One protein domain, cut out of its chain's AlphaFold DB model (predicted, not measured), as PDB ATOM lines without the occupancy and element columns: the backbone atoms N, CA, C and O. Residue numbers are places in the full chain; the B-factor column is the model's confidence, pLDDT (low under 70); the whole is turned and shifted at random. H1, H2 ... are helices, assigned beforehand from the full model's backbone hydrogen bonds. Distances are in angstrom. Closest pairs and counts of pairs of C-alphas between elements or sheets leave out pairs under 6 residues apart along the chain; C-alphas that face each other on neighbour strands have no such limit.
ATOM      1  N   LEU A  61       5.490  35.253  45.488       88.62
ATOM      2  CA  LEU A  61       6.110  36.321  44.700       88.62
ATOM      3  C   LEU A  61       5.298  36.619  43.431       88.62
ATOM      4  O   LEU A  61       4.943  37.770  43.171       88.62
ATOM      5  N   PHE A  62       4.951  35.577  42.673       87.31
ATOM      6  CA  PHE A  62       4.133  35.697  41.471       87.31
ATOM      7  C   PHE A  62       2.751  36.291  41.773       87.31
ATOM      8  O   PHE A  62       2.293  37.188  41.061       87.31
ATOM      9  N   SER A  63       2.108  35.834  42.850       87.56
ATOM     10  CA  SER A  63       0.781  36.283  43.281       87.56
ATOM     11  C   SER A  63       0.779  37.753  43.691       87.56
ATOM     12  O   SER A  63      -0.110  38.503  43.289       87.56
ATOM     13  N   VAL A  64       1.796  38.192  44.437       89.81
ATOM     14  CA  VAL A  64       1.944  39.590  44.857       89.81
ATOM     15  C   VAL A  64       2.172  40.485  43.644       89.81
ATOM     16  O   VAL A  64       1.452  41.467  43.483       89.81
ATOM     17  N   ILE A  65       3.115  40.148  42.756       87.94
ATOM     18  CA  ILE A  65       3.406  41.001  41.594       87.94
ATOM     19  C   ILE A  65       2.193  41.067  40.661       87.94
ATOM     20  O   ILE A  65       1.786  42.157  40.256       87.94
ATOM     21  N   THR A  66       1.558  39.930  40.382       85.62
ATOM     22  CA  THR A  66       0.325  39.875  39.584       85.62
ATOM     23  C   THR A  66      -0.797  40.680  40.236       85.62
ATOM     24  O   THR A  66      -1.485  41.433  39.549       85.62
ATOM     25  N   GLY A  67      -0.956  40.593  41.559       85.19
ATOM     26  CA  GLY A  67      -1.925  41.386  42.312       85.19
ATOM     27  C   GLY A  67      -1.670  42.892  42.205       85.19
ATOM     28  O   GLY A  67      -2.609  43.662  42.002       85.19
ATOM     29  N   LEU A  68      -0.406  43.328  42.260       86.25
ATOM     30  CA  LEU A  68      -0.030  44.734  42.071       86.25
ATOM     31  C   LEU A  68      -0.334  45.222  40.648       86.25
ATOM     32  O   LEU A  68      -0.865  46.321  40.473       86.25
ATOM     33  N   VAL A  69      -0.038  44.401  39.638       84.69
ATOM     34  CA  VAL A  69      -0.352  44.690  38.229       84.69
ATOM     35  C   VAL A  69      -1.870  44.776  38.030       84.69
ATOM     36  O   VAL A  69      -2.360  45.753  37.465       84.69
ATOM     37  N   ALA A  70      -2.629  43.819  38.568       82.31
ATOM     38  CA  ALA A  70      -4.088  43.794  38.488       82.31
ATOM     39  C   ALA A  70      -4.742  44.983  39.215       82.31
ATOM     40  O   ALA A  70      -5.717  45.555  38.717       82.31
ATOM     41  N   LYS A  71      -4.186  45.407  40.359       82.88
ATOM     42  CA  LYS A  71      -4.645  46.600  41.084       82.88
ATOM     43  C   LYS A  71      -4.475  47.859  40.235       82.88
ATOM     44  O   LYS A  71      -5.422  48.633  40.133       82.88
ATOM     45  N   LYS A  72      -3.325  48.027  39.570       80.50
ATOM     46  CA  LYS A  72      -3.084  49.163  38.659       80.50
ATOM     47  C   LYS A  72      -4.042  49.183  37.465       80.50
ATOM     48  O   LYS A  72      -4.451  50.254  37.047       80.50
ATOM     49  N   VAL A  73      -4.435  48.017  36.948       77.75
ATOM     50  CA  VAL A  73      -5.426  47.909  35.856       77.75
ATOM     51  C   VAL A  73      -6.847  48.263  36.316       77.75
ATOM     52  O   VAL A  73      -7.657  48.694  35.506       77.75
ATOM     53  N   THR A  74      -7.159  48.083  37.603       75.12
ATOM     54  CA  THR A  74      -8.504  48.330  38.161       75.12
ATOM     55  C   THR A  74      -8.697  49.786  38.612       75.12
ATOM     56  O   THR A  74      -9.825  50.233  38.810       75.12
ATOM     57  N   GLN A  75      -7.612  50.544  38.788       73.12
ATOM     58  CA  GLN A  75      -7.679  51.956  39.161       73.12
ATOM     59  C   GLN A  75      -8.169  52.799  37.975       73.12
ATOM     60  O   GLN A  75      -7.622  52.730  36.876       73.12
ATOM     61  N   SER A  76      -9.204  53.607  38.211       56.25
ATOM     62  CA  SER A  76      -9.703  54.604  37.261       56.25
ATOM     63  C   SER A  76      -9.367  56.010  37.775       56.25
ATOM     64  O   SER A  76      -9.568  56.265  38.964       56.25
ATOM     65  N   PRO A  77      -8.860  56.927  36.926       68.25
ATOM     66  CA  PRO A  77      -8.550  56.782  35.495       68.25
ATOM     67  C   PRO A  77      -7.252  55.994  35.221       68.25
ATOM     68  O   PRO A  77      -6.274  56.115  35.951       68.25
ATOM     69  N   ILE A  78      -7.223  55.214  34.132       68.56
ATOM     70  CA  ILE A  78      -6.017  54.476  33.720       68.56
ATOM     71  C   ILE A  78      -4.985  55.463  33.163       68.56
ATOM     72  O   ILE A  78      -5.190  56.076  32.114       68.56
ATOM     73  N   GLU A  79      -3.833  55.574  33.824       69.44
ATOM     74  CA  GLU A  79      -2.700  56.333  33.294       69.44
ATOM     75  C   GLU A  79      -2.179  55.705  31.989       69.44
ATOM     76  O   GLU A  79      -2.030  54.483  31.887       69.44
ATOM     77  N   ARG A  80      -1.814  56.536  30.999       65.56
ATOM     78  CA  ARG A  80      -1.331  56.100  29.666       65.56
ATOM     79  C   ARG A  80      -0.087  55.190  29.698       65.56
ATOM     80  O   ARG A  80       0.241  54.554  28.697       65.56
ATOM     81  N   THR A  81       0.641  55.134  30.810       73.69
ATOM     82  CA  THR A  81       1.845  54.305  31.015       73.69
ATOM     83  C   THR A  81       1.524  52.895  31.525       73.69
ATOM     84  O   THR A  81       2.328  51.980  31.326       73.69
ATOM     85  N   THR A  82       0.342  52.689  32.114       78.38
ATOM     86  CA  THR A  82      -0.093  51.423  32.732       78.38
ATOM     87  C   THR A  82      -0.103  50.241  31.757       78.38
ATOM     88  O   THR A  82       0.473  49.207  32.103       78.38
ATOM     89  N   PRO A  83      -0.631  50.361  30.517       78.00
ATOM     90  CA  PRO A  83      -0.646  49.240  29.578       78.00
ATOM     91  C   PRO A  83       0.767  48.754  29.238       78.00
ATOM     92  O   PRO A  83       1.027  47.555  29.227       78.00
ATOM     93  N   ARG A  84       1.722  49.679  29.046       81.31
ATOM     94  CA  ARG A  84       3.125  49.336  28.758       81.31
ATOM     95  C   ARG A  84       3.757  48.506  29.874       81.31
ATOM     96  O   ARG A  84       4.487  47.562  29.578       81.31
ATOM     97  N   LEU A  85       3.477  48.836  31.136       82.44
ATOM     98  CA  LEU A  85       3.998  48.086  32.282       82.44
ATOM     99  C   LEU A  85       3.409  46.670  32.338       82.44
ATOM    100  O   LEU A  85       4.153  45.707  32.514       82.44
ATOM    101  N   VAL A  86       2.093  46.554  32.144       85.06
ATOM    102  CA  VAL A  86       1.360  45.279  32.156       85.06
ATOM    103  C   VAL A  86       1.886  44.348  31.059       85.06
ATOM    104  O   VAL A  86       2.271  43.215  31.346       85.06
ATOM    105  N   TYR A  87       1.998  44.841  29.820       84.19
ATOM    106  CA  TYR A  87       2.539  44.056  28.706       84.19
ATOM    107  C   TYR A  87       3.996  43.653  28.930       84.19
ATOM    108  O   TYR A  87       4.357  42.510  28.659       84.19
ATOM    109  N   LYS A  88       4.836  44.549  29.466       85.50
ATOM    110  CA  LYS A  88       6.240  44.232  29.763       85.50
ATOM    111  C   LYS A  88       6.363  43.126  30.815       85.50
ATOM    112  O   LYS A  88       7.213  42.251  30.663       85.50
ATOM    113  N   TRP A  89       5.516  43.145  31.847       85.88
ATOM    114  CA  TRP A  89       5.488  42.110  32.884       85.88
ATOM    115  C   TRP A  89       5.047  40.748  32.333       85.88
ATOM    116  O   TRP A  89       5.758  39.761  32.508       85.88
ATOM    117  N   PHE A  90       3.927  40.691  31.607       85.56
ATOM    118  CA  PHE A  90       3.450  39.431  31.027       85.56
ATOM    119  C   PHE A  90       4.394  38.878  29.953       85.56
ATOM    120  O   PHE A  90       4.606  37.671  29.884       85.56
ATOM    121  N   TYR A  91       5.035  39.746  29.168       86.12
ATOM    122  CA  TYR A  91       6.055  39.329  28.208       86.12
ATOM    123  C   TYR A  91       7.296  38.741  28.889       86.12
ATOM    124  O   TYR A  91       7.863  37.756  28.412       86.12
ATOM    125  N   PHE A  92       7.714  39.321  30.017       88.12
ATOM    126  CA  PHE A  92       8.797  38.769  30.826       88.12
ATOM    127  C   PHE A  92       8.443  37.374  31.357       88.12
ATOM    128  O   PHE A  92       9.246  36.453  31.210       88.12
ATOM    129  N   LEU A  93       7.230  37.200  31.893       87.38
ATOM    130  CA  LEU A  93       6.741  35.896  32.347       87.38
ATOM    131  C   LEU A  93       6.712  34.862  31.219       87.38
ATOM    132  O   LEU A  93       7.220  33.763  31.413       87.38
ATOM    133  N   TYR A  94       6.209  35.232  30.038       88.31
ATOM    134  CA  TYR A  94       6.189  34.361  28.858       88.31
ATOM    135  C   TYR A  94       7.596  33.906  28.442       88.31
ATOM    136  O   TYR A  94       7.831  32.723  28.193       88.31
ATOM    137  N   LYS A  95       8.567  34.828  28.396       88.00
ATOM    138  CA  LYS A  95       9.960  34.470  28.087       88.00
ATOM    139  C   LYS A  95      10.562  33.547  29.138       88.00
ATOM    140  O   LYS A  95      11.263  32.606  28.777       88.00
ATOM    141  N   LEU A  96      10.301  33.815  30.416       91.19
ATOM    142  CA  LEU A  96      10.806  33.001  31.516       91.19
ATOM    143  C   LEU A  96      10.213  31.587  31.480       91.19
ATOM    144  O   LEU A  96      10.963  30.619  31.579       91.19
ATOM    145  N   SER A  97       8.896  31.454  31.291       90.81
ATOM    146  CA  SER A  97       8.232  30.149  31.191       90.81
ATOM    147  C   SER A  97       8.726  29.350  29.992       90.81
ATOM    148  O   SER A  97       8.967  28.152  30.116       90.81
ATOM    149  N   LEU A  98       8.927  30.016  28.850       90.19
ATOM    150  CA  LEU A  98       9.454  29.383  27.645       90.19
ATOM    151  C   LEU A  98      10.893  28.902  27.858       90.19
ATOM    152  O   LEU A  98      11.217  27.767  27.522       90.19
ATOM    153  N   PHE A  99      11.741  29.741  28.458       93.62
ATOM    154  CA  PHE A  99      13.119  29.380  28.778       93.62
ATOM    155  C   PHE A  99      13.182  28.172  29.720       93.62
ATOM    156  O   PHE A  99      13.867  27.199  29.418       93.62
ATOM    157  N   LEU A 100      12.422  28.192  30.821       90.88
ATOM    158  CA  LEU A 100      12.349  27.066  31.755       90.88
ATOM    159  C   LEU A 100      11.803  25.802  31.076       90.88
ATOM    160  O   LEU A 100      12.363  24.728  31.265       90.88
ATOM    161  N   GLY A 101      10.767  25.922  30.242       91.75
ATOM    162  CA  GLY A 101      10.208  24.796  29.492       91.75
ATOM    163  C   GLY A 101      11.228  24.143  28.557       91.75
ATOM    164  O   GLY A 101      11.392  22.925  28.587       91.75
ATOM    165  N   ILE A 102      11.966  24.947  27.784       92.88
ATOM    166  CA  ILE A 102      13.020  24.457  26.883       92.88
ATOM    167  C   ILE A 102      14.152  23.801  27.679       92.88
ATOM    168  O   ILE A 102      14.588  22.706  27.331       92.88
ATOM    169  N   VAL A 103      14.610  24.429  28.765       93.88
ATOM    170  CA  VAL A 103      15.672  23.872  29.620       93.88
ATOM    171  C   VAL A 103      15.241  22.536  30.230       93.88
ATOM    172  O   VAL A 103      15.996  21.568  30.167       93.88
ATOM    173  N   GLY A 104      14.023  22.450  30.771       92.44
ATOM    174  CA  GLY A 104      13.479  21.208  31.326       92.44
ATOM    175  C   GLY A 104      13.367  20.101  30.275       92.44
ATOM    176  O   GLY A 104      13.788  18.972  30.525       92.44
ATOM    177  N   TYR A 105      12.890  20.438  29.075       92.81
ATOM    178  CA  TYR A 105      12.817  19.507  27.950       92.81
ATOM    179  C   TYR A 105      14.199  18.974  27.548       92.81
ATOM    180  O   TYR A 105      14.372  17.764  27.409       92.81
ATOM    181  N   ILE A 106      15.204  19.850  27.435       93.25
ATOM    182  CA  ILE A 106      16.581  19.448  27.120       93.25
ATOM    183  C   ILE A 106      17.116  18.478  28.181       93.25
ATOM    184  O   ILE A 106      17.685  17.451  27.823       93.25
ATOM    185  N   ILE A 107      16.900  18.748  29.473       90.06
ATOM    186  CA  ILE A 107      17.343  17.866  30.568       90.06
ATOM    187  C   ILE A 107      16.694  16.476  30.466       90.06
ATOM    188  O   ILE A 107      17.374  15.461  30.645       90.06
ATOM    189  N   ILE A 108      15.399  16.409  30.141       91.50
ATOM    190  CA  ILE A 108      14.683  15.140  29.950       91.50
ATOM    191  C   ILE A 108      15.256  14.380  28.748       91.50
ATOM    192  O   ILE A 108      15.576  13.198  28.867       91.50
ATOM    193  N   VAL A 109      15.452  15.047  27.609       91.69
ATOM    194  CA  VAL A 109      16.013  14.415  26.404       91.69
ATOM    195  C   VAL A 109      17.440  13.918  26.650       91.69
ATOM    196  O   VAL A 109      17.750  12.778  26.317       91.69
ATOM    197  N   LEU A 110      18.296  14.714  27.298       88.81
ATOM    198  CA  LEU A 110      19.653  14.295  27.677       88.81
ATOM    199  C   LEU A 110      19.642  13.075  28.607       88.81
ATOM    200  O   LEU A 110      20.504  12.199  28.494       88.81
ATOM    201  N   THR A 111      18.643  12.991  29.486       88.06
ATOM    202  CA  THR A 111      18.450  11.834  30.363       88.06
ATOM    203  C   THR A 111      18.074  10.583  29.584       88.06
ATOM    204  O   THR A 111      18.660   9.525  29.818       88.06
ATOM    205  N   LEU A 112      17.148  10.699  28.630       86.75
ATOM    206  CA  LEU A 112      16.732   9.589  27.769       86.75
ATOM    207  C   LEU A 112      17.861   9.110  26.844       86.75
ATOM    208  O   LEU A 112      17.954   7.918  26.566       86.75
ATOM    209  N   LEU A 113      18.751  10.013  26.422       87.19
ATOM    210  CA  LEU A 113      19.945   9.692  25.631       87.19
ATOM    211  C   LEU A 113      21.072   9.035  26.450       87.19
ATOM    212  O   LEU A 113      22.096   8.658  25.885       87.19
ATOM    213  N   GLY A 114      20.918   8.899  27.770       82.44
ATOM    214  CA  GLY A 114      21.908   8.239  28.624       82.44
ATOM    215  C   GLY A 114      23.139   9.089  28.953       82.44
ATOM    216  O   GLY A 114      24.098   8.576  29.526       82.44
ATOM    217  N   VAL A 115      23.121  10.400  28.680       81.56
ATOM    218  CA  VAL A 115      24.229  11.312  29.036       81.56
ATOM    219  C   VAL A 115      24.469  11.337  30.554       81.56
ATOM    220  O   VAL A 115      25.593  11.533  31.007       81.56
ATOM    221  N   ASN A 116      23.448  11.027  31.357       76.12
ATOM    222  CA  ASN A 116      23.552  10.927  32.818       76.12
ATOM    223  C   ASN A 116      24.537   9.864  33.310       76.12
ATOM    224  O   ASN A 116      25.111  10.032  34.390       76.12
ATOM    225  N   PHE A 117      24.757   8.805  32.522       74.88
ATOM    226  CA  PHE A 117      25.738   7.770  32.847       74.88
ATOM    227  C   PHE A 117      27.173   8.304  32.760       74.88
ATOM    228  O   PHE A 117      28.018   7.885  33.547       74.88
ATOM    229  N   ILE A 118      27.436   9.282  31.882       78.19
ATOM    230  CA  ILE A 118      28.752   9.933  31.739       78.19
ATOM    231  C   ILE A 118      29.105  10.727  33.006       78.19
ATOM    232  O   ILE A 118      30.262  10.772  33.411       78.19
ATOM    233  N   PHE A 119      28.101  11.304  33.671       76.88
ATOM    234  CA  PHE A 119      28.262  12.051  34.922       76.88
ATOM    235  C   PHE A 119      28.149  11.179  36.187       76.88
ATOM    236  O   PHE A 119      28.176  11.712  37.295       76.88
ATOM    237  N   GLY A 120      28.004   9.853  36.053       76.44
ATOM    238  CA  GLY A 120      27.920   8.923  37.189       76.44
ATOM    239  C   GLY A 120      26.686   9.110  38.081       76.44
ATOM    240  O   GLY A 120      26.674   8.672  39.229       76.44
ATOM    241  N   SER A 121      25.650   9.781  37.577       79.44
ATOM    242  CA  SER A 121      24.457  10.148  38.347       79.44
ATOM    243  C   SER A 121      23.252   9.280  37.978       79.44
ATOM    244  O   SER A 121      23.073   8.920  36.814       79.44
ATOM    245  N   MET A 122      22.404   8.949  38.959       82.12
ATOM    246  CA  MET A 122      21.196   8.151  38.714       82.12
ATOM    247  C   MET A 122      20.241   8.889  37.756       82.12
ATOM    248  O   MET A 122      19.881  10.037  38.039       82.12
ATOM    249  N   PRO A 123      19.758   8.235  36.676       82.62
ATOM    250  CA  PRO A 123      18.830   8.842  35.716       82.62
ATOM    251  C   PRO A 123      17.554   9.409  36.352       82.62
ATOM    252  O   PRO A 123      17.027  10.413  35.882       82.62
ATOM    253  N   GLN A 124      17.101   8.807  37.457       84.88
ATOM    254  CA  GLN A 124      15.933   9.249  38.217       84.88
ATOM    255  C   GLN A 124      16.042  10.716  38.659       84.88
ATOM    256  O   GLN A 124      15.108  11.485  38.473       84.88
ATOM    257  N   VAL A 125      17.204  11.136  39.171       85.12
ATOM    258  CA  VAL A 125      17.389  12.487  39.730       85.12
ATOM    259  C   VAL A 125      17.289  13.560  38.643       85.12
ATOM    260  O   VAL A 125      16.720  14.627  38.864       85.12
ATOM    261  N   TRP A 126      17.820  13.280  37.453       85.12
ATOM    262  CA  TRP A 126      17.756  14.206  36.323       85.12
ATOM    263  C   TRP A 126      16.367  14.253  35.693       85.12
ATOM    264  O   TRP A 126      15.913  15.337  35.330       85.12
ATOM    265  N   MET A 127      15.673  13.113  35.619       86.44
ATOM    266  CA  MET A 127      14.264  13.057  35.223       86.44
ATOM    267  C   MET A 127      13.384  13.870  36.171       86.44
ATOM    268  O   MET A 127      12.585  14.684  35.708       86.44
ATOM    269  N   ASP A 128      13.575  13.721  37.481       85.56
ATOM    270  CA  ASP A 128      12.830  14.480  38.484       85.56
ATOM    271  C   ASP A 128      13.148  15.981  38.382       85.56
ATOM    272  O   ASP A 128      12.245  16.817  38.401       85.56
ATOM    273  N   CYS A 129      14.420  16.345  38.194       86.06
ATOM    274  CA  CYS A 129      14.843  17.736  38.021       86.06
ATOM    275  C   CYS A 129      14.265  18.370  36.742       86.06
ATOM    276  O   CYS A 129      13.650  19.439  36.798       86.06
ATOM    277  N   GLY A 130      14.417  17.704  35.595       88.06
ATOM    278  CA  GLY A 130      13.896  18.167  34.309       88.06
ATOM    279  C   GLY A 130      12.372  18.247  34.302       88.06
ATOM    280  O   GLY A 130      11.809  19.250  33.858       88.06
ATOM    281  N   GLY A 131      11.708  17.245  34.884       87.25
ATOM    282  CA  GLY A 131      10.260  17.215  35.070       87.25
ATOM    283  C   GLY A 131       9.756  18.373  35.930       87.25
ATOM    284  O   GLY A 131       8.807  19.051  35.537       87.25
ATOM    285  N   LEU A 132      10.417  18.666  37.054       86.62
ATOM    286  CA  LEU A 132      10.061  19.795  37.922       86.62
ATOM    287  C   LEU A 132      10.236  21.148  37.222       86.62
ATOM    288  O   LEU A 132       9.343  21.995  37.296       86.62
ATOM    289  N   ILE A 133      11.355  21.358  36.521       88.31
ATOM    290  CA  ILE A 133      11.616  22.604  35.782       88.31
ATOM    291  C   ILE A 133      10.579  22.797  34.668       88.31
ATOM    292  O   ILE A 133      10.017  23.887  34.529       88.31
ATOM    293  N   MET A 134      10.284  21.738  33.911       89.31
ATOM    294  CA  MET A 134       9.277  21.768  32.851       89.31
ATOM    295  C   MET A 134       7.879  22.039  33.419       89.31
ATOM    296  O   MET A 134       7.151  22.875  32.883       89.31
ATOM    297  N   PHE A 135       7.524  21.393  34.534       87.19
ATOM    298  CA  PHE A 135       6.251  21.615  35.216       87.19
ATOM    299  C   PHE A 135       6.103  23.067  35.680       87.19
ATOM    300  O   PHE A 135       5.059  23.673  35.446       87.19
ATOM    301  N   TYR A 136       7.145  23.666  36.267       85.62
ATOM    302  CA  TYR A 136       7.122  25.082  36.643       85.62
ATOM    303  C   TYR A 136       6.997  26.008  35.435       85.62
ATOM    304  O   TYR A 136       6.188  26.936  35.473       85.62
ATOM    305  N   GLY A 137       7.743  25.748  34.359       88.25
ATOM    306  CA  GLY A 137       7.633  26.516  33.118       88.25
ATOM    307  C   GLY A 137       6.206  26.502  32.564       88.25
ATOM    308  O   GLY A 137       5.621  27.561  32.345       88.25
ATOM    309  N   LEU A 138       5.612  25.316  32.415       89.00
ATOM    310  CA  LEU A 138       4.249  25.165  31.900       89.00
ATOM    311  C   LEU A 138       3.201  25.780  32.834       89.00
ATOM    312  O   LEU A 138       2.322  26.504  32.371       89.00
ATOM    313  N   TYR A 139       3.315  25.541  34.142       89.12
ATOM    314  CA  TYR A 139       2.368  26.048  35.131       89.12
ATOM    315  C   TYR A 139       2.284  27.578  35.118       89.12
ATOM    316  O   TYR A 139       1.204  28.139  34.924       89.12
ATOM    317  N   TYR A 140       3.423  28.261  35.275       87.25
ATOM    318  CA  TYR A 140       3.450  29.725  35.277       87.25
ATOM    319  C   TYR A 140       3.196  30.318  33.886       87.25
ATOM    320  O   TYR A 140       2.685  31.435  33.799       87.25
ATOM    321  N   GLY A 141       3.509  29.586  32.812       88.94
ATOM    322  CA  GLY A 141       3.203  29.989  31.439       88.94
ATOM    323  C   GLY A 141       1.698  30.075  31.181       88.94
ATOM    324  O   GLY A 141       1.209  31.129  30.775       88.94
ATOM    325  N   VAL A 142       0.956  29.004  31.482       86.69
ATOM    326  CA  VAL A 142      -0.508  28.973  31.311       86.69
ATOM    327  C   VAL A 142      -1.185  29.976  32.247       86.69
ATOM    328  O   VAL A 142      -2.010  30.773  31.806       86.69
ATOM    329  N   LEU A 143      -0.774  30.019  33.519       87.25
ATOM    330  CA  LEU A 143      -1.326  30.967  34.487       87.25
ATOM    331  C   LEU A 143      -1.093  32.425  34.049       87.25
ATOM    332  O   LEU A 143      -1.995  33.257  34.126       87.25
ATOM    333  N   GLY A 144       0.112  32.743  33.563       87.25
ATOM    334  CA  GLY A 144       0.454  34.068  33.049       87.25
ATOM    335  C   GLY A 144      -0.361  34.463  31.814       87.25
ATOM    336  O   GLY A 144      -0.761  35.623  31.700       87.25
ATOM    337  N   GLN A 145      -0.644  33.509  30.924       86.38
ATOM    338  CA  GLN A 145      -1.492  33.716  29.750       86.38
ATOM    339  C   GLN A 145      -2.938  34.064  30.143       86.38
ATOM    340  O   GLN A 145      -3.455  35.084  29.678       86.38
ATOM    341  N   ASP A 146      -3.563  33.284  31.029       86.00
ATOM    342  CA  ASP A 146      -4.951  33.524  31.457       86.00
ATOM    343  C   ASP A 146      -5.099  34.886  32.159       86.00
ATOM    344  O   ASP A 146      -6.066  35.626  31.952       86.00
ATOM    345  N   LEU A 147      -4.098  35.267  32.956       85.38
ATOM    346  CA  LEU A 147      -4.045  36.571  33.616       85.38
ATOM    347  C   LEU A 147      -3.876  37.732  32.631       85.38
ATOM    348  O   LEU A 147      -4.495  38.785  32.819       85.38
ATOM    349  N   ALA A 148      -3.060  37.555  31.590       86.56
ATOM    350  CA  ALA A 148      -2.878  38.557  30.544       86.56
ATOM    351  C   ALA A 148      -4.180  38.791  29.763       86.56
ATOM    352  O   ALA A 148      -4.537  39.942  29.485       86.56
ATOM    353  N   GLU A 149      -4.930  37.727  29.471       83.06
ATOM    354  CA  GLU A 149      -6.237  37.813  28.814       83.06
ATOM    355  C   GLU A 149      -7.238  38.604  29.673       83.06
ATOM    356  O   GLU A 149      -7.832  39.575  29.202       83.06
ATOM    357  N   ILE A 150      -7.349  38.294  30.967       83.44
ATOM    358  CA  ILE A 150      -8.236  39.031  31.887       83.44
ATOM    359  C   ILE A 150      -7.826  40.505  32.002       83.44
ATOM    360  O   ILE A 150      -8.681  41.395  31.953       83.44
ATOM    361  N   CYS A 151      -6.529  40.784  32.156       82.50
ATOM    362  CA  CYS A 151      -6.033  42.156  32.278       82.50
ATOM    363  C   CYS A 151      -6.284  42.962  31.001       82.50
ATOM    364  O   CYS A 151      -6.694  44.119  31.082       82.50
ATOM    365  N   SER A 152      -6.063  42.365  29.829       83.25
ATOM    366  CA  SER A 152      -6.291  43.031  28.544       83.25
ATOM    367  C   SER A 152      -7.772  43.310  28.284       83.25
ATOM    368  O   SER A 152      -8.112  44.426  27.887       83.25
ATOM    369  N   ASN A 153      -8.660  42.373  28.632       81.00
ATOM    370  CA  ASN A 153     -10.107  42.580  28.580       81.00
ATOM    371  C   ASN A 153     -10.548  43.735  29.495       81.00
ATOM    372  O   ASN A 153     -11.291  44.614  29.058       81.00
ATOM    373  N   LYS A 154     -10.039  43.804  30.734       79.19
ATOM    374  CA  LYS A 154     -10.328  44.925  31.649       79.19
ATOM    375  C   LYS A 154      -9.821  46.267  31.119       79.19
ATOM    376  O   LYS A 154     -10.559  47.248  31.151       79.19
ATOM    377  N   MET A 155      -8.594  46.317  30.600       80.81
ATOM    378  CA  MET A 155      -8.039  47.547  30.018       80.81
ATOM    379  C   MET A 155      -8.863  48.036  28.824       80.81
ATOM    380  O   MET A 155      -9.087  49.234  28.675       80.81
ATOM    381  N   ALA A 156      -9.343  47.125  27.984       77.69
ATOM    382  CA  ALA A 156     -10.128  47.495  26.818       77.69
ATOM    383  C   ALA A 156     -11.551  47.961  27.151       77.69
ATOM    384  O   ALA A 156     -12.036  48.904  26.525       77.69
ATOM    385  N   LEU A 157     -12.184  47.377  28.180       76.75
ATOM    386  CA  LEU A 157     -13.461  47.865  28.717       76.75
ATOM    387  C   LEU A 157     -13.359  49.328  29.173       76.75
ATOM    388  O   LEU A 157     -14.272  50.107  28.923       76.75
ATOM    389  N   HIS A 158     -12.229  49.726  29.765       72.62
ATOM    390  CA  HIS A 158     -11.986  51.116  30.169       72.62
ATOM    391  C   HIS A 158     -11.808  52.093  28.997       72.62
ATOM    392  O   HIS A 158     -12.107  53.274  29.149       72.62
ATOM    393  N   ILE A 159     -11.320  51.629  27.843       70.56
ATOM    394  CA  ILE A 159     -11.110  52.462  26.643       70.56
ATOM    395  C   ILE A 159     -12.374  52.469  25.753       70.56
ATOM    396  O   ILE A 159     -12.479  53.268  24.827       70.56
ATOM    397  N   GLY A 160     -13.360  51.608  26.034       64.00
ATOM    398  CA  GLY A 160     -14.586  51.479  25.240       64.00
ATOM    399  C   GLY A 160     -14.402  50.709  23.927       64.00
ATOM    400  O   GLY A 160     -15.304  50.686  23.092       64.00
ATOM    401  N   VAL A 161     -13.255  50.050  23.730       57.09
ATOM    402  CA  VAL A 161     -12.984  49.230  22.540       57.09
ATOM    403  C   VAL A 161     -13.391  47.788  22.839       57.09
ATOM    404  O   VAL A 161     -12.769  47.109  23.652       57.09
ATOM    405  N   SER A 162     -14.440  47.296  22.172       46.69
ATOM    406  CA  SER A 162     -14.849  45.888  22.266       46.69
ATOM    407  C   SER A 162     -13.788  44.963  21.655       46.69
ATOM    408  O   SER A 162     -13.504  45.007  20.457       46.69
ATOM    409  N   VAL A 163     -13.203  44.099  22.485       51.34
ATOM    410  CA  VAL A 163     -12.069  43.216  22.159       51.34
ATOM    411  C   VAL A 163     -12.506  41.983  21.369       51.34
ATOM    412  O   VAL A 163     -12.389  40.855  21.827       51.34
ATOM    413  N   LYS A 164     -12.981  42.166  20.138       44.94
ATOM    414  CA  LYS A 164     -12.920  41.079  19.140       44.94
ATOM    415  C   LYS A 164     -11.548  41.009  18.452       44.94
ATOM    416  O   LYS A 164     -11.173  39.963  17.940       44.94
ATOM    417  N   VAL A 165     -10.764  42.091  18.497       45.72
ATOM    418  CA  VAL A 165      -9.497  42.231  17.751       45.72
ATOM    419  C   VAL A 165      -8.306  41.535  18.431       45.72
ATOM    420  O   VAL A 165      -7.470  40.955  17.744       45.72
ATOM    421  N   LEU A 166      -8.233  41.508  19.768       44.69
ATOM    422  CA  LEU A 166      -7.104  40.874  20.475       44.69
ATOM    423  C   LEU A 166      -7.219  39.338  20.524       44.69
ATOM    424  O   LEU A 166      -6.205  38.648  20.446       44.69
ATOM    425  N   TYR A 167      -8.450  38.804  20.549       46.91
ATOM    426  CA  TYR A 167      -8.727  37.370  20.379       46.91
ATOM    427  C   TYR A 167      -8.196  36.828  19.057       46.91
ATOM    428  O   TYR A 167      -7.755  35.681  19.012       46.91
ATOM    429  N   LEU A 168      -8.234  37.644  17.999       42.66
ATOM    430  CA  LEU A 168      -7.696  37.279  16.696       42.66
ATOM    431  C   LEU A 168      -6.170  37.184  16.754       42.66
ATOM    432  O   LEU A 168      -5.614  36.232  16.232       42.66
ATOM    433  N   PHE A 169      -5.499  38.116  17.439       43.94
ATOM    434  CA  PHE A 169      -4.036  38.141  17.527       43.94
ATOM    435  C   PHE A 169      -3.479  36.987  18.376       43.94
ATOM    436  O   PHE A 169      -2.478  36.378  18.007       43.94
ATOM    437  N   PHE A 170      -4.155  36.634  19.475       45.38
ATOM    438  CA  PHE A 170      -3.744  35.516  20.330       45.38
ATOM    439  C   PHE A 170      -4.126  34.148  19.731       45.38
ATOM    440  O   PHE A 170      -3.317  33.222  19.775       45.38
ATOM    441  N   ASN A 171      -5.298  34.023  19.078       44.59
ATOM    442  CA  ASN A 171      -5.627  32.814  18.305       44.59
ATOM    443  C   ASN A 171      -4.754  32.659  17.061       44.59
ATOM    444  O   ASN A 171      -4.446  31.530  16.725       44.59
ATOM    445  N   LEU A 172      -4.323  33.728  16.383       43.00
ATOM    446  CA  LEU A 172      -3.382  33.617  15.259       43.00
ATOM    447  C   LEU A 172      -2.035  33.054  15.713       43.00
ATOM    448  O   LEU A 172      -1.450  32.247  15.002       43.00
ATOM    449  N   LEU A 173      -1.574  33.419  16.912       44.41
ATOM    450  CA  LEU A 173      -0.322  32.910  17.473       44.41
ATOM    451  C   LEU A 173      -0.451  31.453  17.944       44.41
ATOM    452  O   LEU A 173       0.450  30.657  17.696       44.41
ATOM    453  N   PHE A 174      -1.588  31.077  18.542       43.06
ATOM    454  CA  PHE A 174      -1.862  29.691  18.936       43.06
ATOM    455  C   PHE A 174      -2.141  28.790  17.724       43.06
ATOM    456  O   PHE A 174      -1.600  27.698  17.655       43.06
ATOM    457  N   CYS A 175      -2.903  29.272  16.736       36.03
ATOM    458  CA  CYS A 175      -3.216  28.574  15.486       36.03
ATOM    459  C   CYS A 175      -1.972  28.417  14.603       36.03
ATOM    460  O   CYS A 175      -1.783  27.358  14.020       36.03
ATOM    461  N   ALA A 176      -1.064  29.400  14.569       37.84
ATOM    462  CA  ALA A 176       0.242  29.230  13.928       37.84
ATOM    463  C   ALA A 176       1.092  28.149  14.624       37.84
ATOM    464  O   ALA A 176       1.806  27.409  13.954       37.84
ATOM    465  N   PHE A 177       0.984  28.015  15.950       40.41
ATOM    466  CA  PHE A 177       1.722  27.012  16.724       40.41
ATOM    467  C   PHE A 177       1.126  25.599  16.588       40.41
ATOM    468  O   PHE A 177       1.875  24.639  16.424       40.41
ATOM    469  N   THR A 178      -0.205  25.444  16.576       40.66
ATOM    470  CA  THR A 178      -0.851  24.148  16.294       40.66
ATOM    471  C   THR A 178      -0.745  23.741  14.827       40.66
ATOM    472  O   THR A 178      -0.554  22.559  14.559       40.66
ATOM    473  N   TYR A 179      -0.798  24.677  13.875       35.97
ATOM    474  CA  TYR A 179      -0.612  24.368  12.452       35.97
ATOM    475  C   TYR A 179       0.813  23.877  12.158       35.97
ATOM    476  O   TYR A 179       0.988  22.969  11.355       35.97
ATOM    477  N   TYR A 180       1.828  24.405  12.852       33.75
ATOM    478  CA  TYR A 180       3.215  23.948  12.695       33.75
ATOM    479  C   TYR A 180       3.490  22.582  13.354       33.75
ATOM    480  O   TYR A 180       4.366  21.858  12.900       33.75
ATOM    481  N   ILE A 181       2.729  22.202  14.389       42.16
ATOM    482  CA  ILE A 181       2.861  20.900  15.074       42.16
ATOM    483  C   ILE A 181       2.047  19.782  14.394       42.16
ATOM    484  O   ILE A 181       2.410  18.620  14.511       42.16
ATOM    485  N   VAL A 182       0.962  20.103  13.680       37.50
ATOM    486  CA  VAL A 182       0.114  19.103  12.994       37.50
ATOM    487  C   VAL A 182       0.586  18.799  11.560       37.50
ATOM    488  O   VAL A 182       0.179  17.789  10.992       37.50
ATOM    489  N   HIS A 183       1.446  19.639  10.969       38.00
ATOM    490  CA  HIS A 183       1.963  19.469   9.600       38.00
ATOM    491  C   HIS A 183       3.444  19.041   9.499       38.00
ATOM    492  O   HIS A 183       4.036  19.162   8.424       38.00
ATOM    493  N   GLN A 184       4.021  18.500  10.575       35.41
ATOM    494  CA  GLN A 184       5.212  17.635  10.535       35.41
ATOM    495  C   GLN A 184       4.817  16.198  10.867       35.41
ATOM    496  O   GLN A 184       5.448  15.289  10.288       35.41
TER     497      GLN A 184
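Overview. This is residues 61 to 184 of the 184 residues of the protein "RING finger protein 121 isoform X1" of Diaphorina citri (UniProt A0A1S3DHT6). Two long helices, H2 and H4, run side by side in opposite ways as the core; from one end H1 and H5 fold back on opposite sides, residues 171 to 184 sticking out, and short H3 lies at the other end. The printed part has 124 residues with five named helices, H1 to H5, and no named strand. It is all helix, loose with a radius of gyration of the C-alphas of 18.9 A, and flat, spanning 60 by 38 by 16 A.

Along the chain. Find C-alpha 61 at (6.110, 36.321, 44.700); H1 runs from there to residue 74. Next come H2, residues 82 to 112, 45.4 A; H3, 115 to 118; H4, 123 to 159, 53.7 A; and H5, 165 to 182, ending at (0.114, 19.103, 12.994).

Arrangement. Start at the hub, H4: it touches H2, closest C-alphas Ser 97 and Gly 137, 4.2 A, at a shallow tilt of 20 degrees, opposite ways. H1 touches H4 with residues 70 to 74 alone, closest C-alphas Val 73 and Met 155, 6.4 A. H1, H2 and H4 form an up-and-down bundle, each running against the one before. H4 and H5 are near each other. In H1, H2, H4 and H5 every O i to N i+4 pair is within hydrogen-bond range.

Size, cuts and confidence. The printed part has no cut. Residues 76 to 80 and 160 to 184 have pLDDT under 70.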